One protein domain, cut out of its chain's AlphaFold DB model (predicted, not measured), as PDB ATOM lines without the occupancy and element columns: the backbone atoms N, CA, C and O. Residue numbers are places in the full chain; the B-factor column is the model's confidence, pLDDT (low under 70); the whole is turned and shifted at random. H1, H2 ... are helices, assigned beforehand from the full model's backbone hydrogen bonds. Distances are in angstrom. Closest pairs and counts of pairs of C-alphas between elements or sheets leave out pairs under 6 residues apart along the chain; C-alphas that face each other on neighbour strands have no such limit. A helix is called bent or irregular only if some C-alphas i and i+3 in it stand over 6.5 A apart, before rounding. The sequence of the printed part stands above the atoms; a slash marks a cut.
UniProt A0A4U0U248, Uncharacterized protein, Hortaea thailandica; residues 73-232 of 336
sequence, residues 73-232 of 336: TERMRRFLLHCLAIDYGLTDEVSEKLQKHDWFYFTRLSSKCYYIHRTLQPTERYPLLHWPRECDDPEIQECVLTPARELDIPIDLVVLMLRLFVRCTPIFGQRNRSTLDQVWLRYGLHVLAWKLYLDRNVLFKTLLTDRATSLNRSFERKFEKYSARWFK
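This is residues 73 to 232 of the 336 residues of an uncharacterized protein of Hortaea thailandica (UniProt A0A4U0U248). A rounded cluster of crossed helices is built round H1 and H4, which meet steeply near the middle, with H2 and H3 packed on one side of them and H5, H6 and H7 on the other. H5, H6 and H7 fold back in turn, H6 and H7 lying side by side, while residues 170 to 175 stick out. The printed part has 160 residues with seven named helices, H1 to H7 in chain order, and no named strand: the class is all helix. It is compact, with a radius of gyration of the C-alphas of 15.2 A and spans of 42 by 34 by 32 A.

H1, residues 73 to 88, is the hub, touching five helices. H2, residues 100 to 120, is near H1. With residues 73 to 76 alone, H1 touches H3, residues 138 to 150, closest at the C-alphas of Thr 73 and Pro 147, 4.4 A. H3 is irregular, only just: C-alphas 143 and 146 are 6.7 A apart. H4, residues 155 to 168, touches H2 opposite ways at a steep tilt of 60 degrees, closest at the C-alphas of Ser 110 and Leu 162, 5.1 A. H1 touches H4 with residues 80 to 83 alone, closest at the C-alphas of Cys 83 and Phe 165, 6.8 A. H5, residues 179 to 187, and H6, residues 189 to 207, form a hairpin, closest at the C-alphas of Trp 184 and Leu 192, 5.6 A. H6 has a kink of 32 degrees near residue 200. H6 forms a second hairpin with H7, residues 213 to 231, at a shallow tilt of 7 degrees, closest at the C-alphas of Phe 204 and Asn 216, 7.5 A. H2 is apart from H5, H6 and H7. Every O i to N i+4 pair is within hydrogen-bond range in H1, H5 and H7, against 16 of 17 in H2, 6 of 9 in H3, 9 of 10 in H4 and 13 of 15 in H6.

H1 begins at C-alpha 73, (165.864, 151.700, 117.890), and is 22.6 A long; H2 is 30.9 A, H3 16.4 A, H4 19.6 A, H5 11.4 A and H6 24.6 A. H7, 26.4 A, ends at C-alpha 231, (172.139, 152.187, 150.780).

The farthest C-alphas, those of Thr 123 and Ser 214, are 45.0 A apart. The printed part has no cut. The links H1 to H2 and H2 to H3 are long. Mean pLDDT of the printed part is 78.7; 39 residues are under 70, among them 121 to 130 and 167 to 178.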
ATOM      1  N   THR A  73     166.560 151.335 116.650       92.69
ATOM      2  CA  THR A  73     165.864 151.700 117.890       92.69
ATOM      3  C   THR A  73     165.355 150.488 118.660       92.69
ATOM      4  O   THR A  73     165.624 150.361 119.854       92.69
ATOM      5  N   GLU A  74     164.695 149.544 117.991       90.50
ATOM      6  CA  GLU A  74     164.220 148.310 118.625       90.50
ATOM      7  C   GLU A  74     165.385 147.421 119.080       90.50
ATOM      8  O   GLU A  74     165.358 146.845 120.172       90.50
ATOM      9  N   ARG A  75     166.459 147.352 118.287       91.50
ATOM     10  CA  ARG A  75     167.679 146.627 118.662       91.50
ATOM     11  C   ARG A  75     168.330 147.241 119.907       91.50
ATOM     12  O   ARG A  75     168.693 146.507 120.827       91.50
ATOM     13  N   MET A  76     168.419 148.571 119.983       93.56
ATOM     14  CA  MET A  76     168.904 149.287 121.170       93.56
ATOM     15  C   MET A  76     168.000 149.052 122.387       93.56
ATOM     16  O   MET A  76     168.498 148.785 123.481       93.56
ATOM     17  N   ARG A  77     166.672 149.077 122.211       92.62
ATOM     18  CA  ARG A  77     165.706 148.786 123.283       92.62
ATOM     19  C   ARG A  77     165.950 147.405 123.892       92.62
ATOM     20  O   ARG A  77     166.070 147.288 125.114       92.62
ATOM     21  N   ARG A  78     166.071 146.369 123.052       90.81
ATOM     22  CA  ARG A  78     166.364 144.986 123.478       90.81
ATOM     23  C   ARG A  78     167.694 144.886 124.213       90.81
ATOM     24  O   ARG A  78     167.776 144.220 125.240       90.81
ATOM     25  N   PHE A  79     168.719 145.582 123.729       92.12
ATOM     26  CA  PHE A  79     170.021 145.652 124.384       92.12
ATOM     27  C   PHE A  79     169.964 146.257 125.784       92.12
ATOM     28  O   PHE A  79     170.464 145.652 126.736       92.12
ATOM     29  N   LEU A  80     169.342 147.425 125.929       92.75
ATOM     30  CA  LEU A  80     169.244 148.105 127.221       92.75
ATOM     31  C   LEU A  80     168.450 147.266 128.219       92.75
ATOM     32  O   LEU A  80     168.864 147.110 129.367       92.75
ATOM     33  N   LEU A  81     167.359 146.658 127.760       91.19
ATOM     34  CA  LEU A  81     166.565 145.746 128.565       91.19
ATOM     35  C   LEU A  81     167.353 144.494 128.968       91.19
ATOM     36  O   LEU A  81     167.253 144.058 130.111       91.19
ATOM     37  N   HIS A  82     168.140 143.919 128.060       89.94
ATOM     38  CA  HIS A  82     168.989 142.775 128.371       89.94
ATOM     39  C   HIS A  82     170.004 143.116 129.467       89.94
ATOM     40  O   HIS A  82     170.169 142.359 130.423       89.94
ATOM     41  N   CYS A  83     170.644 144.283 129.375       89.50
ATOM     42  CA  CYS A  83     171.573 144.741 130.402       89.50
ATOM     43  C   CYS A  83     170.870 144.978 131.748       89.50
ATOM     44  O   CYS A  83     171.383 144.579 132.791       89.50
ATOM     45  N   LEU A  84     169.667 145.555 131.723       90.44
ATOM     46  CA  LEU A  84     168.827 145.728 132.906       90.44
ATOM     47  C   LEU A  84     168.476 144.371 133.541       90.44
ATOM     48  O   LEU A  84     168.586 144.189 134.751       90.44
ATOM     49  N   ALA A  85     168.105 143.380 132.730       89.44
ATOM     50  CA  ALA A  85     167.801 142.034 133.199       89.44
ATOM     51  C   ALA A  85     169.013 141.374 133.875       89.44
ATOM     52  O   ALA A  85     168.851 140.694 134.885       89.44
ATOM     53  N   ILE A  86     170.230 141.603 133.367       87.19
ATOM     54  CA  ILE A  86     171.467 141.152 134.021       87.19
ATOM     55  C   ILE A  86     171.643 141.836 135.381       87.19
ATOM     56  O   ILE A  86     171.901 141.154 136.374       87.19
ATOM     57  N   ASP A  87     171.474 143.159 135.445       87.56
ATOM     58  CA  ASP A  87     171.665 143.939 136.674       87.56
ATOM     59  C   ASP A  87     170.786 143.454 137.820       87.56
ATOM     60  O   ASP A  87     171.265 143.278 138.945       87.56
ATOM     61  N   TYR A  88     169.520 143.180 137.510       88.25
ATOM     62  CA  TYR A  88     168.512 142.768 138.481       88.25
ATOM     63  C   TYR A  88     168.371 141.241 138.613       88.25
ATOM     64  O   TYR A  88     167.610 140.766 139.457       88.25
ATOM     65  N   GLY A  89     169.147 140.459 137.854       86.50
ATOM     66  CA  GLY A  89     169.118 138.994 137.892       86.50
ATOM     67  C   GLY A  89     167.778 138.411 137.435       86.50
ATOM     68  O   GLY A  89     167.247 137.521 138.093       86.50
ATOM     69  N   LEU A  90     167.230 138.961 136.351       88.06
ATOM     70  CA  LEU A  90     165.931 138.641 135.745       88.06
ATOM     71  C   LEU A  90     166.080 138.143 134.295       88.06
ATOM     72  O   LEU A  90     165.145 138.217 133.502       88.06
ATOM     73  N   THR A  91     167.263 137.651 133.916       84.50
ATOM     74  CA  THR A  91     167.561 137.200 132.543       84.50
ATOM     75  C   THR A  91     166.670 136.058 132.061       84.50
ATOM     76  O   THR A  91     166.483 135.917 130.856       84.50
ATOM     77  N   ASP A  92     166.128 135.260 132.982       82.81
ATOM     78  CA  ASP A  92     165.225 134.150 132.663       82.81
ATOM     79  C   ASP A  92     163.760 134.601 132.536       82.81
ATOM     80  O   ASP A  92     162.972 133.947 131.858       82.81
ATOM     81  N   GLU A  93     163.399 135.741 133.137       82.31
ATOM     82  CA  GLU A  93     162.053 136.332 133.063       82.31
ATOM     83  C   GLU A  93     161.880 137.230 131.823       82.31
ATOM     84  O   GLU A  93     160.760 137.519 131.398       82.31
ATOM     85  N   VAL A  94     162.986 137.668 131.211       82.56
ATOM     86  CA  VAL A  94     162.982 138.453 129.972       82.56
ATOM     87  C   VAL A  94     163.100 137.526 128.759       82.56
ATOM     88  O   VAL A  94     164.136 136.912 128.520       82.56
ATOM     89  N   SER A  95     162.037 137.467 127.953       68.88
ATOM     90  CA  SER A  95     161.963 136.631 126.742       68.88
ATOM     91  C   SER A  95     162.867 137.107 125.596       68.88
ATOM     92  O   SER A  95     163.331 136.302 124.791       68.88
ATOM     93  N   GLU A  96     163.145 138.408 125.521       72.12
ATOM     94  CA  GLU A  96     163.976 139.019 124.480       72.12
ATOM     95  C   GLU A  96     165.467 138.854 124.809       72.12
ATOM     96  O   GLU A  96     166.070 139.672 125.508       72.12
ATOM     97  N   LYS A  97     166.072 137.774 124.309       75.31
ATOM     98  CA  LYS A  97     167.515 137.535 124.427       75.31
ATOM     99  C   LYS A  97     168.263 138.165 123.254       75.31
ATOM    100  O   LYS A  97     167.793 138.121 122.120       75.31
ATOM    101  N   LEU A  98     169.448 138.708 123.534       82.31
ATOM    102  CA  LEU A  98     170.366 139.171 122.494       82.31
ATOM    103  C   LEU A  98     170.886 137.984 121.686       82.31
ATOM    104  O   LEU A  98     171.409 137.019 122.259       82.31
ATOM    105  N   GLN A  99     170.773 138.069 120.363       83.56
ATOM    106  CA  GLN A  99     171.314 137.059 119.463       83.56
ATOM    107  C   GLN A  99     172.825 137.210 119.336       83.56
ATOM    108  O   GLN A  99     173.373 138.285 119.568       83.56
ATOM    109  N   LYS A 100     173.529 136.146 118.926       82.25
ATOM    110  CA  LYS A 100     174.999 136.140 118.790       82.25
ATOM    111  C   LYS A 100     175.528 137.334 117.980       82.25
ATOM    112  O   LYS A 100     176.554 137.900 118.349       82.25
ATOM    113  N   HIS A 101     174.834 137.732 116.913       84.56
ATOM    114  CA  HIS A 101     175.224 138.886 116.102       84.56
ATOM    115  C   HIS A 101     175.108 140.218 116.865       84.56
ATOM    116  O   HIS A 101     175.977 141.077 116.715       84.56
ATOM    117  N   ASP A 102     174.110 140.367 117.745       87.62
ATOM    118  CA  ASP A 102     173.933 141.558 118.580       87.62
ATOM    119  C   ASP A 102     175.113 141.732 119.539       87.62
ATOM    120  O   ASP A 102     175.597 142.844 119.744       87.62
ATOM    121  N   TRP A 103     175.640 140.633 120.089       83.94
ATOM    122  CA  TRP A 103     176.806 140.685 120.976       83.94
ATOM    123  C   TRP A 103     178.018 141.310 120.284       83.94
ATOM    124  O   TRP A 103     178.654 142.209 120.843       83.94
ATOM    125  N   PHE A 104     178.334 140.870 119.063       84.94
ATOM    126  CA  PHE A 104     179.433 141.443 118.284       84.94
ATOM    127  C   PHE A 104     179.159 142.898 117.910       84.94
ATOM    128  O   PHE A 104     180.046 143.744 118.047       84.94
ATOM    129  N   TYR A 105     177.926 143.194 117.501       89.38
ATOM    130  CA  TYR A 105     177.486 144.537 117.147       89.38
ATOM    131  C   TYR A 105     177.677 145.525 118.307       89.38
ATOM    132  O   TYR A 105     178.392 146.519 118.162       89.38
ATOM    133  N   PHE A 106     177.151 145.222 119.495       90.88
ATOM    134  CA  PHE A 106     177.263 146.101 120.663       90.88
ATOM    135  C   PHE A 106     178.680 146.161 121.244       90.88
ATOM    136  O   PHE A 106     179.094 147.203 121.755       90.88
ATOM    137  N   THR A 107     179.474 145.098 121.100       87.38
ATOM    138  CA  THR A 107     180.900 145.120 121.474       87.38
ATOM    139  C   THR A 107     181.706 146.062 120.575       87.38
ATOM    140  O   THR A 107     182.524 146.849 121.071       87.38
ATOM    141  N   ARG A 108     181.447 146.037 119.260       89.19
ATOM    142  CA  ARG A 108     182.047 146.972 118.297       89.19
ATOM    143  C   ARG A 108     181.627 148.405 118.605       89.19
ATOM    144  O   ARG A 108     182.484 149.282 118.703       89.19
ATOM    145  N   LEU A 109     180.332 148.622 118.830       90.38
ATOM    146  CA  LEU A 109     179.765 149.937 119.113       90.38
ATOM    147  C   LEU A 109     180.334 150.545 120.403       90.38
ATOM    148  O   LEU A 109     180.734 151.706 120.413       90.38
ATOM    149  N   SER A 110     180.473 149.742 121.461       88.75
ATOM    150  CA  SER A 110     181.130 150.145 122.712       88.75
ATOM    151  C   SER A 110     182.588 150.565 122.497       88.75
ATOM    152  O   SER A 110     183.019 151.608 122.996       88.75
ATOM    153  N   SER A 111     183.353 149.785 121.727       85.88
ATOM    154  CA  SER A 111     184.753 150.104 121.413       85.88
ATOM    155  C   SER A 111     184.871 151.419 120.641       85.88
ATOM    156  O   SER A 111     185.727 152.249 120.954       85.88
ATOM    157  N   LYS A 112     183.966 151.647 119.685       88.00
ATOM    158  CA  LYS A 112     183.899 152.887 118.909       88.00
ATOM    159  C   LYS A 112     183.547 154.089 119.785       88.00
ATOM    160  O   LYS A 112     184.242 155.102 119.736       88.00
ATOM    161  N   CYS A 113     182.549 153.941 120.659       86.38
ATOM    162  CA  CYS A 113     182.186 154.965 121.640       86.38
ATOM    163  C   CYS A 113     183.374 155.340 122.530       86.38
ATOM    164  O   CYS A 113     183.635 156.516 122.769       86.38
ATOM    165  N   TYR A 114     184.126 154.343 122.998       83.06
ATOM    166  CA  TYR A 114     185.316 154.568 123.810       83.06
ATOM    167  C   TYR A 114     186.412 155.332 123.059       83.06
ATOM    168  O   TYR A 114     187.019 156.236 123.633       83.06
ATOM    169  N   TYR A 115     186.665 154.983 121.796       83.69
ATOM    170  CA  TYR A 115     187.670 155.647 120.969       83.69
ATOM    171  C   TYR A 115     187.317 157.115 120.695       83.69
ATOM    172  O   TYR A 115     188.161 157.994 120.865       83.69
ATOM    173  N   ILE A 116     186.060 157.388 120.338       82.94
ATOM    174  CA  ILE A 116     185.564 158.749 120.093       82.94
ATOM    175  C   ILE A 116     185.672 159.585 121.362       82.94
ATOM    176  O   ILE A 116     186.233 160.676 121.326       82.94
ATOM    177  N   HIS A 117     185.218 159.044 122.494       77.19
ATOM    178  CA  HIS A 117     185.312 159.723 123.783       77.19
ATOM    179  C   HIS A 117     186.768 160.080 124.124       77.19
ATOM    180  O   HIS A 117     187.087 161.239 124.364       77.19
ATOM    181  N   ARG A 118     187.689 159.113 124.011       75.38
ATOM    182  CA  ARG A 118     189.136 159.330 124.206       75.38
ATOM    183  C   ARG A 118     189.722 160.405 123.294       75.38
ATOM    184  O   ARG A 118     190.638 161.104 123.714       75.38
ATOM    185  N   THR A 119     189.241 160.488 122.059       78.50
ATOM    186  CA  THR A 119     189.750 161.429 121.056       78.50
ATOM    187  C   THR A 119     189.235 162.843 121.307       78.50
ATOM    188  O   THR A 119     190.003 163.797 121.230       78.50
ATOM    189  N   LEU A 120     187.950 162.982 121.630       74.50
ATOM    190  CA  LEU A 120     187.293 164.277 121.801       74.50
ATOM    191  C   LEU A 120     187.452 164.853 123.213       74.50
ATOM    192  O   LEU A 120     187.384 166.065 123.393       74.50
ATOM    193  N   GLN A 121     187.674 164.004 124.216       68.00
ATOM    194  CA  GLN A 121     187.812 164.391 125.623       68.00
ATOM    195  C   GLN A 121     189.014 163.677 126.279       68.00
ATOM    196  O   GLN A 121     188.853 162.915 127.236       68.00
ATOM    197  N   PRO A 122     190.252 163.908 125.796       61.22
ATOM    198  CA  PRO A 122     191.438 163.167 126.242       61.22
ATOM    199  C   PRO A 122     191.813 163.408 127.713       61.22
ATOM    200  O   PRO A 122     192.477 162.566 128.319       61.22
ATOM    201  N   THR A 123     191.400 164.542 128.285       58.88
ATOM    202  CA  THR A 123     191.729 164.977 129.653       58.88
ATOM    203  C   THR A 123     190.693 164.560 130.697       58.88
ATOM    204  O   THR A 123     190.918 164.746 131.893       58.88
ATOM    205  N   GLU A 124     189.558 163.988 130.291       57.78
ATOM    206  CA  GLU A 124     188.487 163.677 131.230       57.78
ATOM    207  C   GLU A 124     188.837 162.440 132.071       57.78
ATOM    208  O   GLU A 124     188.943 161.315 131.578       57.78
ATOM    209  N   ARG A 125     189.012 162.654 133.381       50.28
ATOM    210  CA  ARG A 125     189.387 161.615 134.359       50.28
ATOM    211  C   ARG A 125     188.304 160.540 134.519       50.28
ATOM    212  O   ARG A 125     188.614 159.391 134.837       50.28
ATOM    213  N   TYR A 126     187.052 160.901 134.230       52.41
ATOM    214  CA  TYR A 126     185.886 160.014 134.217       52.41
ATOM    215  C   TYR A 126     185.156 160.116 132.873       52.41
ATOM    216  O   TYR A 126     184.099 160.739 132.803       52.41
ATOM    217  N   PRO A 127     185.688 159.477 131.817       50.62
ATOM    218  CA  PRO A 127     185.242 159.625 130.427       50.62
ATOM    219  C   PRO A 127     183.879 158.962 130.133       50.62
ATOM    220  O   PRO A 127     183.698 158.274 129.135       50.62
ATOM    221  N   LEU A 128     182.967 158.967 131.097       54.81
ATOM    222  CA  LEU A 128     181.816 158.070 131.201       54.81
ATOM    223  C   LEU A 128     180.548 158.773 131.646       54.81
ATOM    224  O   LEU A 128     179.474 158.206 131.483       54.81
ATOM    225  N   LEU A 129     180.679 159.951 132.253       57.44
ATOM    226  CA  LEU A 129     179.534 160.704 132.747       57.44
ATOM    227  C   LEU A 129     178.990 161.662 131.693       57.44
ATOM    228  O   LEU A 129     177.828 162.046 131.791       57.44
ATOM    229  N   HIS A 130     179.807 162.019 130.701       66.81
ATOM    230  CA  HIS A 130     179.455 162.998 129.688       66.81
ATOM    231  C   HIS A 130     179.911 162.522 128.313       66.81
ATOM    232  O   HIS A 130     181.099 162.338 128.058       66.81
ATOM    233  N   TRP A 131     178.949 162.300 127.430       74.56
ATOM    234  CA  TRP A 131     179.177 162.113 126.013       74.56
ATOM    235  C   TRP A 131     179.572 163.456 125.374       74.56
ATOM    236  O   TRP A 131     178.988 164.490 125.727       74.56
ATOM    237  N   PRO A 132     180.529 163.475 124.427       74.06
ATOM    238  CA  PRO A 132     180.873 164.682 123.690       74.06
ATOM    239  C   PRO A 132     179.633 165.316 123.052       74.06
ATOM    240  O   PRO A 132     178.809 164.628 122.450       74.06
ATOM    241  N   ARG A 133     179.499 166.644 123.165       69.44
ATOM    242  CA  ARG A 133     178.358 167.376 122.582       69.44
ATOM    243  C   ARG A 133     178.310 167.282 121.058       69.44
ATOM    244  O   ARG A 133     177.230 167.338 120.483       69.44
ATOM    245  N   GLU A 134     179.471 167.133 120.437       72.12
ATOM    246  CA  GLU A 134     179.648 167.066 118.993       72.12
ATOM    247  C   GLU A 134     180.272 165.709 118.663       72.12
ATOM    248  O   GLU A 134     181.351 165.372 119.146       72.12
ATOM    249  N   CYS A 135     179.554 164.890 117.898       77.00
ATOM    250  CA  CYS A 135     180.035 163.607 117.406       77.00
ATOM    251  C   CYS A 135     179.495 163.409 115.994       77.00
ATOM    252  O   CYS A 135     178.317 163.107 115.823       77.00
ATOM    253  N   ASP A 136     180.357 163.554 114.993       82.19
ATOM    254  CA  ASP A 136     179.962 163.466 113.580       82.19
ATOM    255  C   ASP A 136     180.086 162.047 113.010       82.19
ATOM    256  O   ASP A 136     179.981 161.841 111.802       82.19
ATOM    257  N   ASP A 137     180.321 161.047 113.864       89.00
ATOM    258  CA  ASP A 137     180.445 159.670 113.404       89.00
ATOM    259  C   ASP A 137     179.074 159.131 112.949       89.00
ATOM    260  O   ASP A 137     178.161 159.013 113.775       89.00
ATOM    261  N   PRO A 138     178.908 158.772 111.661       89.50
ATOM    262  CA  PRO A 138     177.602 158.424 111.106       89.50
ATOM    263  C   PRO A 138     177.032 157.138 111.713       89.50
ATOM    264  O   PRO A 138     175.830 157.041 111.939       89.50
ATOM    265  N   GLU A 139     177.889 156.170 112.049       90.19
ATOM    266  CA  GLU A 139     177.447 154.924 112.678       90.19
ATOM    267  C   GLU A 139     176.968 155.186 114.108       90.19
ATOM    268  O   GLU A 139     175.950 154.643 114.519       90.19
ATOM    269  N   ILE A 140     177.649 156.044 114.873       91.50
ATOM    270  CA  ILE A 140     177.190 156.431 116.215       91.50
ATOM    271  C   ILE A 140     175.890 157.236 116.146       91.50
ATOM    272  O   ILE A 140     174.998 157.013 116.968       91.50
ATOM    273  N   GLN A 141     175.748 158.129 115.168       90.62
ATOM    274  CA  GLN A 141     174.510 158.876 114.928       90.62
ATOM    275  C   GLN A 141     173.324 157.939 114.686       90.62
ATOM    276  O   GLN A 141     172.291 158.072 115.345       90.62
ATOM    277  N   GLU A 142     173.485 156.965 113.792       92.81
ATOM    278  CA  GLU A 142     172.434 156.020 113.408       92.81
ATOM    279  C   GLU A 142     172.162 154.959 114.483       92.81
ATOM    280  O   GLU A 142     171.014 154.609 114.742       92.81
ATOM    281  N   CYS A 143     173.207 154.449 115.135       92.81
ATOM    282  CA  CYS A 143     173.116 153.270 116.000       92.81
ATOM    283  C   CYS A 143     173.028 153.597 117.496       92.81
ATOM    284  O   CYS A 143     172.668 152.725 118.283       92.81
ATOM    285  N   VAL A 144     173.378 154.820 117.913       91.56
ATOM    286  CA  VAL A 144     173.380 155.238 119.327       91.56
ATOM    287  C   VAL A 144     172.571 156.511 119.531       91.56
ATOM    288  O   VAL A 144     171.613 156.483 120.297       91.56
ATOM    289  N   LEU A 145     172.931 157.619 118.870       90.75
ATOM    290  CA  LEU A 145     172.343 158.931 119.174       90.75
ATOM    291  C   LEU A 145     170.857 158.972 118.813       90.75
ATOM    292  O   LEU A 145     170.035 159.412 119.617       90.75
ATOM    293  N   THR A 146     170.519 158.513 117.607       92.00
ATOM    294  CA  THR A 146     169.141 158.511 117.105       92.00
ATOM    295  C   THR A 146     168.264 157.544 117.909       92.00
ATOM    296  O   THR A 146     167.279 158.017 118.476       92.00
ATOM    297  N   PRO A 147     168.652 156.269 118.121       94.31
ATOM    298  CA  PRO A 147     167.940 155.358 119.018       94.31
ATOM    299  C   PRO A 147     167.750 155.890 120.440       94.31
ATOM    300  O   PRO A 147     166.665 155.770 120.998       94.31
ATOM    301  N   ALA A 148     168.781 156.497 121.038       91.88
ATOM    302  CA  ALA A 148     168.685 157.066 122.383       91.88
ATOM    303  C   ALA A 148     167.653 158.201 122.440       91.88
ATOM    304  O   ALA A 148     166.845 158.255 123.365       91.88
ATOM    305  N   ARG A 149     167.644 159.073 121.424       91.38
ATOM    306  CA  ARG A 149     166.672 160.165 121.298       91.38
ATOM    307  C   ARG A 149     165.252 159.644 121.095       91.38
ATOM    308  O   ARG A 149     164.339 160.145 121.737       91.38
ATOM    309  N   GLU A 150     165.064 158.655 120.226       93.19
ATOM    310  CA  GLU A 150     163.747 158.061 119.956       93.19
ATOM    311  C   GLU A 150     163.170 157.333 121.174       93.19
ATOM    312  O   GLU A 150     161.962 157.363 121.390       93.19
ATOM    313  N   LEU A 151     164.026 156.722 121.997       90.81
ATOM    314  CA  LEU A 151     163.631 156.090 123.256       90.81
ATOM    315  C   LEU A 151     163.497 157.088 124.424       90.81
ATOM    316  O   LEU A 151     163.113 156.680 125.516       90.81
ATOM    317  N   ASP A 152     163.818 158.372 124.233       87.56
ATOM    318  CA  ASP A 152     163.895 159.380 125.306       87.56
ATOM    319  C   ASP A 152     164.836 158.960 126.461       87.56
ATOM    320  O   ASP A 152     164.562 159.149 127.647       87.56
ATOM    321  N   ILE A 153     165.969 158.337 126.117       88.44
ATOM    322  CA  ILE A 153     166.982 157.873 127.071       88.44
ATOM    323  C   ILE A 153     168.225 158.767 126.968       88.44
ATOM    324  O   ILE A 153     168.752 158.960 125.871       88.44
ATOM    325  N   PRO A 154     168.762 159.278 128.096       84.12
ATOM    326  CA  PRO A 154     170.003 160.038 128.088       84.12
ATOM    327  C   PRO A 154     171.144 159.241 127.464       84.12
ATOM    328  O   PRO A 154     171.409 158.100 127.851       84.12
ATOM    329  N   ILE A 155     171.871 159.860 126.538       85.06
ATOM    330  CA  ILE A 155     172.971 159.184 125.855       85.06
ATOM    331  C   ILE A 155     174.060 158.689 126.806       85.06
ATOM    332  O   ILE A 155     174.579 157.587 126.627       85.06
ATOM    333  N   ASP A 156     174.365 159.468 127.841       82.56
ATOM    334  CA  ASP A 156     175.370 159.114 128.843       82.56
ATOM    335  C   ASP A 156     175.054 157.752 129.471       82.56
ATOM    336  O   ASP A 156     175.945 156.931 129.692       82.56
ATOM    337  N   LEU A 157     173.764 157.466 129.676       83.31
ATOM    338  CA  LEU A 157     173.302 156.178 130.171       83.31
ATOM    339  C   LEU A 157     173.511 155.074 129.135       83.31
ATOM    340  O   LEU A 157     174.060 154.033 129.475       83.31
ATOM    341  N   VAL A 158     173.130 155.290 127.874       89.12
ATOM    342  CA  VAL A 158     173.316 154.296 126.801       89.12
ATOM    343  C   VAL A 158     174.792 153.923 126.645       89.12
ATOM    344  O   VAL A 158     175.143 152.743 126.608       89.12
ATOM    345  N   VAL A 159     175.676 154.918 126.628       87.12
ATOM    346  CA  VAL A 159     177.127 154.723 126.513       87.12
ATOM    347  C   VAL A 159     177.693 154.035 127.754       87.12
ATOM    348  O   VAL A 159     178.549 153.152 127.630       87.12
ATOM    349  N   LEU A 160     177.202 154.379 128.949       82.94
ATOM    350  CA  LEU A 160     177.552 153.667 130.174       82.94
ATOM    351  C   LEU A 160     177.166 152.184 130.068       82.94
ATOM    352  O   LEU A 160     178.008 151.325 130.337       82.94
ATOM    353  N   MET A 161     175.946 151.876 129.623       87.94
ATOM    354  CA  MET A 161     175.462 150.502 129.462       87.94
ATOM    355  C   MET A 161     176.284 149.724 128.424       87.94
ATOM    356  O   MET A 161     176.703 148.608 128.710       87.94
ATOM    357  N   LEU A 162     176.620 150.322 127.274       88.75
ATOM    358  CA  LEU A 162     177.505 149.723 126.258       88.75
ATOM    359  C   LEU A 162     178.877 149.338 126.825       88.75
ATOM    360  O   LEU A 162     179.390 148.244 126.581       88.75
ATOM    361  N   ARG A 163     179.475 150.221 127.625       80.81
ATOM    362  CA  ARG A 163     180.807 149.982 128.197       80.81
ATOM    363  C   ARG A 163     180.779 148.978 129.337       80.81
ATOM    364  O   ARG A 163     181.724 148.203 129.490       80.81
ATOM    365  N   LEU A 164     179.725 149.002 130.146       80.50
ATOM    366  CA  LEU A 164     179.511 148.017 131.198       80.50
ATOM    367  C   LEU A 164     179.233 146.640 130.614       80.50
ATOM    368  O   LEU A 164     179.797 145.673 131.119       80.50
ATOM    369  N   PHE A 165     178.467 146.564 129.525       83.56
ATOM    370  CA  PHE A 165     178.200 145.335 128.794       83.56
ATOM    371  C   PHE A 165     179.506 144.631 128.439       83.56
ATOM    372  O   PHE A 165     179.769 143.574 128.989       83.56
ATOM    373  N   VAL A 166     180.420 145.260 127.692       77.56
ATOM    374  CA  VAL A 166     181.708 144.629 127.315       77.56
ATOM    375  C   VAL A 166     182.519 144.120 128.516       77.56
ATOM    376  O   VAL A 166     183.253 143.143 128.395       77.56
ATOM    377  N   ARG A 167     182.399 144.753 129.689       69.31
ATOM    378  CA  ARG A 167     183.105 144.312 130.903       69.31
ATOM    379  C   ARG A 167     182.400 143.215 131.686       69.31
ATOM    380  O   ARG A 167     183.063 142.476 132.407       69.31
ATOM    381  N   CYS A 168     181.080 143.164 131.604       65.81
ATOM    382  CA  CYS A 168     180.251 142.227 132.351       65.81
ATOM    383  C   CYS A 168     179.901 140.988 131.523       65.81
ATOM    384  O   CYS A 168     179.524 139.965 132.097       65.81
ATOM    385  N   THR A 169     180.088 141.070 130.204       64.19
ATOM    386  CA  THR A 169     179.982 139.969 129.260       64.19
ATOM    387  C   THR A 169     181.159 139.008 129.426       64.19
ATOM    388  O   THR A 169     182.321 139.410 129.313       64.19
ATOM    389  N   PRO A 170     180.904 137.715 129.647       55.53
ATOM    390  CA  PRO A 170     181.944 136.714 129.694       55.53
ATOM    391  C   PRO A 170     182.449 136.444 128.286       55.53
ATOM    392  O   PRO A 170     181.835 135.714 127.517       55.53
ATOM    393  N   ILE A 171     183.625 136.970 127.965       51.03
ATOM    394  CA  ILE A 171     184.323 136.560 126.741       51.03
ATOM    395  C   ILE A 171     184.779 135.083 126.866       51.03
ATOM    396  O   ILE A 171     185.004 134.422 125.861       51.03
ATOM    397  N   PHE A 172     184.819 134.513 128.084       41.19
ATOM    398  CA  PHE A 172     185.291 133.143 128.344       41.19
ATOM    399  C   PHE A 172     184.609 132.461 129.555       41.19
ATOM    400  O   PHE A 172     185.243 132.212 130.579       41.19
ATOM    401  N   GLY A 173     183.308 132.161 129.476       40.69
ATOM    402  CA  GLY A 173     182.666 131.161 130.355       40.69
ATOM    403  C   GLY A 173     182.443 131.520 131.837       40.69
ATOM    404  O   GLY A 173     182.088 130.641 132.620       40.69
ATOM    405  N   GLN A 174     182.610 132.779 132.256       47.97
ATOM    406  CA  GLN A 174     182.140 133.227 133.579       47.97
ATOM    407  C   GLN A 174     180.655 133.625 133.531       47.97
ATOM    408  O   GLN A 174     180.127 133.939 132.474       47.97
ATOM    409  N   ARG A 175     179.935 133.602 134.656       55.12
ATOM    410  CA  ARG A 175     178.558 134.133 134.694       55.12
ATOM    411  C   ARG A 175     178.581 135.645 134.446       55.12
ATOM    412  O   ARG A 175     179.493 136.313 134.941       55.12
ATOM    413  N   ASN A 176     177.576 136.165 133.732       55.00
ATOM    414  CA  ASN A 176     177.340 137.608 133.612       55.00
ATOM    415  C   ASN A 176     177.390 138.224 135.017       55.00
ATOM    416  O   ASN A 176     176.624 137.828 135.897       55.00
ATOM    417  N   ARG A 177     178.329 139.143 135.251       65.06
ATOM    418  CA  ARG A 177     178.399 139.867 136.528       65.06
ATOM    419  C   ARG A 177     177.425 141.041 136.463       65.06
ATOM    420  O   ARG A 177     177.320 141.671 135.417       65.06
ATOM    421  N   SER A 178     176.726 141.338 137.561       69.88
ATOM    422  CA  SER A 178     175.857 142.521 137.625       69.88
ATOM    423  C   SER A 178     176.682 143.772 137.324       69.88
ATOM    424  O   SER A 178     177.767 143.959 137.894       69.88
ATOM    425  N   THR A 179     176.195 144.634 136.430       73.81
ATOM    426  CA  THR A 179     176.906 145.868 136.101       73.81
ATOM    427  C   THR A 179     176.880 146.844 137.277       73.81
ATOM    428  O   THR A 179     177.818 147.623 137.433       73.81
ATOM    429  N   LEU A 180     175.889 146.740 138.173       76.50
ATOM    430  CA  LEU A 180     175.785 147.539 139.401       76.50
ATOM    431  C   LEU A 180     176.998 147.349 140.325       76.50
ATOM    432  O   LEU A 180     177.572 148.329 140.805       76.50
ATOM    433  N   ASP A 181     177.444 146.105 140.514       73.12
ATOM    434  CA  ASP A 181     178.622 145.800 141.338       73.12
ATOM    435  C   ASP A 181     179.899 146.403 140.721       73.12
ATOM    436  O   ASP A 181     180.760 146.934 141.425       73.12
ATOM    437  N   GLN A 182     180.011 146.377 139.387       73.62
ATOM    438  CA  GLN A 182     181.129 146.984 138.657       73.62
ATOM    439  C   GLN A 182     181.110 148.513 138.721       73.62
ATOM    440  O   GLN A 182     182.171 149.136 138.811       73.62
ATOM    441  N   VAL A 183     179.923 149.123 138.687       72.88
ATOM    442  CA  VAL A 183     179.763 150.575 138.799       72.88
ATOM    443  C   VAL A 183     180.246 151.056 140.158       72.88
ATOM    444  O   VAL A 183     181.048 151.987 140.213       72.88
ATOM    445  N   TRP A 184     179.837 150.388 141.239       74.19
ATOM    446  CA  TRP A 184     180.326 150.703 142.578       74.19
ATOM    447  C   TRP A 184     181.850 150.597 142.670       74.19
ATOM    448  O   TRP A 184     182.510 151.571 143.027       74.19
ATOM    449  N   LEU A 185     182.409 149.439 142.309       67.75
ATOM    450  CA  LEU A 185     183.839 149.166 142.476       67.75
ATOM    451  C   LEU A 185     184.729 150.145 141.706       67.75
ATOM    452  O   LEU A 185     185.854 150.410 142.123       67.75
ATOM    453  N   ARG A 186     184.252 150.652 140.567       68.25
ATOM    454  CA  ARG A 186     185.083 151.425 139.641       68.25
ATOM    455  C   ARG A 186     184.814 152.920 139.656       68.25
ATOM    456  O   ARG A 186     185.726 153.693 139.375       68.25
ATOM    457  N   TYR A 187     183.578 153.312 139.937       68.75
ATOM    458  CA  TYR A 187     183.138 154.701 139.854       68.75
ATOM    459  C   TYR A 187     182.577 155.222 141.178       68.75
ATOM    460  O   TYR A 187     182.367 156.419 141.312       68.75
ATOM    461  N   GLY A 188     182.390 154.369 142.186       67.38
ATOM    462  CA  GLY A 188     181.948 154.775 143.516       67.38
ATOM    463  C   GLY A 188     180.428 154.898 143.668       67.38
ATOM    464  O   GLY A 188     179.650 154.697 142.734       67.38
ATOM    465  N   LEU A 189     179.990 155.206 144.899       69.56
ATOM    466  CA  LEU A 189     178.577 155.153 145.306       69.56
ATOM    467  C   LEU A 189     177.733 156.195 144.569       69.56
ATOM    468  O   LEU A 189     176.549 155.974 144.339       69.56
ATOM    469  N   HIS A 190     178.332 157.325 144.191       66.69
ATOM    470  CA  HIS A 190     177.631 158.426 143.539       66.69
ATOM    471  C   HIS A 190     177.178 158.059 142.118       66.69
ATOM    472  O   HIS A 190     176.024 158.303 141.764       66.69
ATOM    473  N   VAL A 191     178.037 157.407 141.324       69.44
ATOM    474  CA  VAL A 191     177.661 156.916 139.986       69.44
ATOM    475  C   VAL A 191     176.684 155.750 140.091       69.44
ATOM    476  O   VAL A 191     175.764 155.657 139.282       69.44
ATOM    477  N   LEU A 192     176.819 154.902 141.118       76.62
ATOM    478  CA  LEU A 192     175.827 153.862 141.391       76.62
ATOM    479  C   LEU A 192     174.447 154.470 141.692       76.62
ATOM    480  O   LEU A 192     173.459 154.041 141.105       76.62
ATOM    481  N   ALA A 193     174.372 155.487 142.554       73.12
ATOM    482  CA  ALA A 193     173.122 156.173 142.879       73.12
ATOM    483  C   ALA A 193     172.501 156.850 141.646       73.12
ATOM    484  O   ALA A 193     171.295 156.741 141.425       73.12
ATOM    485  N   TRP A 194     173.322 157.500 140.814       73.69
ATOM    486  CA  TRP A 194     172.880 158.081 139.545       73.69
ATOM    487  C   TRP A 194     172.318 157.028 138.589       73.69
ATOM    488  O   TRP A 194     171.218 157.204 138.066       73.69
ATOM    489  N   LYS A 195     173.024 155.906 138.408       79.88
ATOM    490  CA  LYS A 195     172.552 154.807 137.564       79.88
ATOM    491  C   LYS A 195     171.237 154.234 138.090       79.88
ATOM    492  O   LYS A 195     170.308 154.106 137.312       79.88
ATOM    493  N   LEU A 196     171.120 153.952 139.389       81.81
ATOM    494  CA  LEU A 196     169.872 153.448 139.979       81.81
ATOM    495  C   LEU A 196     168.708 154.432 139.795       81.81
ATOM    496  O   LEU A 196     167.593 154.029 139.473       81.81
ATOM    497  N   TYR A 197     168.960 155.734 139.957       79.12
ATOM    498  CA  TYR A 197     167.959 156.758 139.671       79.12
ATOM    499  C   TYR A 197     167.482 156.688 138.214       79.12
ATOM    500  O   TYR A 197     166.275 156.736 137.968       79.12
ATOM    501  N   LEU A 198     168.403 156.561 137.257       80.19
ATOM    502  CA  LEU A 198     168.067 156.473 135.839       80.19
ATOM    503  C   LEU A 198     167.418 155.141 135.457       80.19
ATOM    504  O   LEU A 198     166.459 155.146 134.692       80.19
ATOM    505  N   ASP A 199     167.877 154.025 136.019       85.62
ATOM    506  CA  ASP A 199     167.270 152.711 135.816       85.62
ATOM    507  C   ASP A 199     165.777 152.773 136.159       85.62
ATOM    508  O   ASP A 199     164.942 152.404 135.341       85.62
ATOM    509  N   ARG A 200     165.423 153.332 137.322       82.75
ATOM    510  CA  ARG A 200     164.026 153.413 137.760       82.75
ATOM    511  C   ARG A 200     163.209 154.475 137.027       82.75
ATOM    512  O   ARG A 200     162.103 154.207 136.577       82.75
ATOM    513  N   ASN A 201     163.710 155.706 136.947       77.62
ATOM    514  CA  ASN A 201     162.897 156.829 136.462       77.62
ATOM    515  C   ASN A 201     162.877 156.944 134.936       77.62
ATOM    516  O   ASN A 201     161.967 157.569 134.391       77.62
ATOM    517  N   VAL A 202     163.871 156.362 134.261       83.62
ATOM    518  CA  VAL A 202     163.993 156.382 132.801       83.62
ATOM    519  C   VAL A 202     163.820 154.973 132.251       83.62
ATOM    520  O   VAL A 202     162.830 154.709 131.580       83.62
ATOM    521  N   LEU A 203     164.718 154.033 132.563       88.25
ATOM    522  CA  LEU A 203     164.724 152.735 131.877       88.25
ATOM    523  C   LEU A 203     163.487 151.886 132.182       88.25
ATOM    524  O   LEU A 203     162.928 151.309 131.257       88.25
ATOM    525  N   PHE A 204     163.016 151.819 133.429       87.81
ATOM    526  CA  PHE A 204     161.813 151.046 133.760       87.81
ATOM    527  C   PHE A 204     160.597 151.636 133.054       87.81
ATOM    528  O   PHE A 204     159.816 150.909 132.444       87.81
ATOM    529  N   LYS A 205     160.471 152.965 133.077       84.25
ATOM    530  CA  LYS A 205     159.368 153.669 132.426       84.25
ATOM    531  C   LYS A 205     159.380 153.486 130.906       84.25
ATOM    532  O   LYS A 205     158.317 153.320 130.327       84.25
ATOM    533  N   THR A 206     160.550 153.520 130.278       86.62
ATOM    534  CA  THR A 206     160.681 153.450 128.816       86.62
ATOM    535  C   THR A 206     160.651 152.016 128.286       86.62
ATOM    536  O   THR A 206     160.072 151.758 127.237       86.62
ATOM    537  N   LEU A 207     161.304 151.071 128.967       88.44
ATOM    538  CA  LEU A 207     161.536 149.721 128.436       88.44
ATOM    539  C   LEU A 207     160.468 148.707 128.860       88.44
ATOM    540  O   LEU A 207     160.400 147.622 128.276       88.44
ATOM    541  N   LEU A 208     159.673 149.021 129.887       84.38
ATOM    542  CA  LEU A 208     158.736 148.083 130.507       84.38
ATOM    543  C   LEU A 208     157.253 148.473 130.348       84.38
ATOM    544  O   LEU A 208     156.380 147.793 130.884       84.38
ATOM    545  N   THR A 209     156.952 149.547 129.617       69.38
ATOM    546  CA  THR A 209     155.615 150.160 129.487       69.38
ATOM    547  C   THR A 209     154.541 149.222 128.935       69.38
ATOM    548  O   THR A 209     153.419 149.247 129.431       69.38
ATOM    549  N   ASP A 210     154.892 148.343 127.992       63.62
ATOM    550  CA  ASP A 210     153.954 147.412 127.337       63.62
ATOM    551  C   ASP A 210     154.033 145.972 127.876       63.62
ATOM    552  O   ASP A 210     153.477 145.033 127.301       63.62
ATOM    553  N   ARG A 211     154.759 145.756 128.978       61.66
ATOM    554  CA  ARG A 211     155.031 144.415 129.510       61.66
ATOM    555  C   ARG A 211     154.066 144.033 130.623       61.66
ATOM    556  O   ARG A 211     153.542 144.880 131.342       61.66
ATOM    557  N   ALA A 212     153.843 142.723 130.771       63.59
ATOM    558  CA  ALA A 212     152.992 142.166 131.816       63.59
ATOM    559  C   ALA A 212     153.352 142.769 133.182       63.59
ATOM    560  O   ALA A 212     154.521 142.795 133.571       63.59
ATOM    561  N   THR A 213     152.336 143.213 133.931       70.94
ATOM    562  CA  THR A 213     152.518 143.867 135.240       70.94
ATOM    563  C   THR A 213     153.343 143.044 136.238       70.94
ATOM    564  O   THR A 213     153.834 143.603 137.216       70.94
ATOM    565  N   SER A 214     153.507 141.736 136.016       81.12
ATOM    566  CA  SER A 214     154.379 140.857 136.798       81.12
ATOM    567  C   SER A 214     155.867 141.166 136.619       81.12
ATOM    568  O   SER A 214     156.562 141.300 137.621       81.12
ATOM    569  N   LEU A 215     156.356 141.344 135.388       83.06
ATOM    570  CA  LEU A 215     157.776 141.600 135.126       83.06
ATOM    571  C   LEU A 215     158.205 142.957 135.697       83.06
ATOM    572  O   LEU A 215     159.271 143.070 136.299       83.06
ATOM    573  N   ASN A 216     157.346 143.970 135.587       85.00
ATOM    574  CA  ASN A 216     157.614 145.297 136.148       85.00
ATOM    575  C   ASN A 216     157.716 145.224 137.673       85.00
ATOM    576  O   ASN A 216     158.633 145.795 138.257       85.00
ATOM    577  N   ARG A 217     156.831 144.452 138.319       85.12
ATOM    578  CA  ARG A 217     156.915 144.181 139.761       85.12
ATOM    579  C   ARG A 217     158.192 143.427 140.136       85.12
ATOM    580  O   ARG A 217     158.783 143.750 141.163       85.12
ATOM    581  N   SER A 218     158.644 142.466 139.325       88.81
ATOM    582  CA  SER A 218     159.931 141.789 139.542       88.81
ATOM    583  C   SER A 218     161.099 142.778 139.498       88.81
ATOM    584  O   SER A 218     161.940 142.761 140.398       88.81
ATOM    585  N   PHE A 219     161.134 143.671 138.500       88.62
ATOM    586  CA  PHE A 219     162.155 144.721 138.395       88.62
ATOM    587  C   PHE A 219     162.133 145.670 139.597       88.62
ATOM    588  O   PHE A 219     163.183 145.876 140.203       88.62
ATOM    589  N   GLU A 220     160.965 146.181 139.997       86.12
ATOM    590  CA  GLU A 220     160.827 147.067 141.166       86.12
ATOM    591  C   GLU A 220     161.271 146.374 142.465       86.12
ATOM    592  O   GLU A 220     162.103 146.906 143.196       86.12
ATOM    593  N   ARG A 221     160.846 145.129 142.714       85.81
ATOM    594  CA  ARG A 221     161.261 144.376 143.913       85.81
ATOM    595  C   ARG A 221     162.772 144.142 143.956       85.81
ATOM    596  O   ARG A 221     163.412 144.264 145.002       85.81
ATOM    597  N   LYS A 222     163.381 143.780 142.819       88.44
ATOM    598  CA  LYS A 222     164.840 143.613 142.734       88.44
ATOM    599  C   LYS A 222     165.547 144.951 142.924       88.44
ATOM    600  O   LYS A 222     166.553 144.992 143.631       88.44
ATOM    601  N   PHE A 223     165.024 146.023 142.339       85.69
ATOM    602  CA  PHE A 223     165.530 147.379 142.518       85.69
ATOM    603  C   PHE A 223     165.541 147.795 143.984       85.69
ATOM    604  O   PHE A 223     166.571 148.263 144.475       85.69
ATOM    605  N   GLU A 224     164.444 147.576 144.702       78.56
ATOM    606  CA  GLU A 224     164.334 147.863 146.131       78.56
ATOM    607  C   GLU A 224     165.354 147.059 146.933       78.56
ATOM    608  O   GLU A 224     166.093 147.634 147.730       78.56
ATOM    609  N   LYS A 225     165.494 145.758 146.655       80.38
ATOM    610  CA  LYS A 225     166.488 144.898 147.314       80.38
ATOM    611  C   LYS A 225     167.927 145.364 147.072       80.38
ATOM    612  O   LYS A 225     168.724 145.401 148.011       80.38
ATOM    613  N   TYR A 226     168.287 145.720 145.838       75.06
ATOM    614  CA  TYR A 226     169.630 146.220 145.517       75.06
ATOM    615  C   TYR A 226     169.889 147.603 146.114       75.06
ATOM    616  O   TYR A 226     170.957 147.834 146.685       75.06
ATOM    617  N   SER A 227     168.908 148.501 146.042       72.19
ATOM    618  CA  SER A 227     168.979 149.825 146.662       72.19
ATOM    619  C   SER A 227     169.137 149.704 148.175       72.19
ATOM    620  O   SER A 227     170.012 150.340 148.758       72.19
ATOM    621  N   ALA A 228     168.366 148.825 148.814       68.56
ATOM    622  CA  ALA A 228     168.502 148.521 150.227       68.56
ATOM    623  C   ALA A 228     169.875 147.922 150.539       68.56
ATOM    624  O   ALA A 228     170.487 148.337 151.503       68.56
ATOM    625  N   ARG A 229     170.426 147.015 149.725       72.50
ATOM    626  CA  ARG A 229     171.765 146.442 149.960       72.50
ATOM    627  C   ARG A 229     172.873 147.499 149.986       72.50
ATOM    628  O   ARG A 229     173.737 147.445 150.856       72.50
ATOM    629  N   TRP A 230     172.872 148.420 149.027       66.81
ATOM    630  CA  TRP A 230     173.944 149.411 148.869       66.81
ATOM    631  C   TRP A 230     173.757 150.656 149.732       66.81
ATOM    632  O   TRP A 230     174.733 151.308 150.095       66.81
ATOM    633  N   PHE A 231     172.511 150.960 150.089       66.00
ATOM    634  CA  PHE A 231     172.139 152.187 150.780       66.00
ATOM    635  C   PHE A 231     171.300 151.925 152.042       66.00
ATOM    636  O   PHE A 231     170.531 152.789 152.466       66.00
ATOM    637  N   LYS A 232     171.422 150.729 152.641       52.59
ATOM    638  CA  LYS A 232     170.746 150.347 153.894       52.59
ATOM    639  C   LYS A 232     171.137 151.255 155.044       52.59
ATOM    640  O   LYS A 232     170.286 151.715 155.788       52.59
TER     641      LYS A 232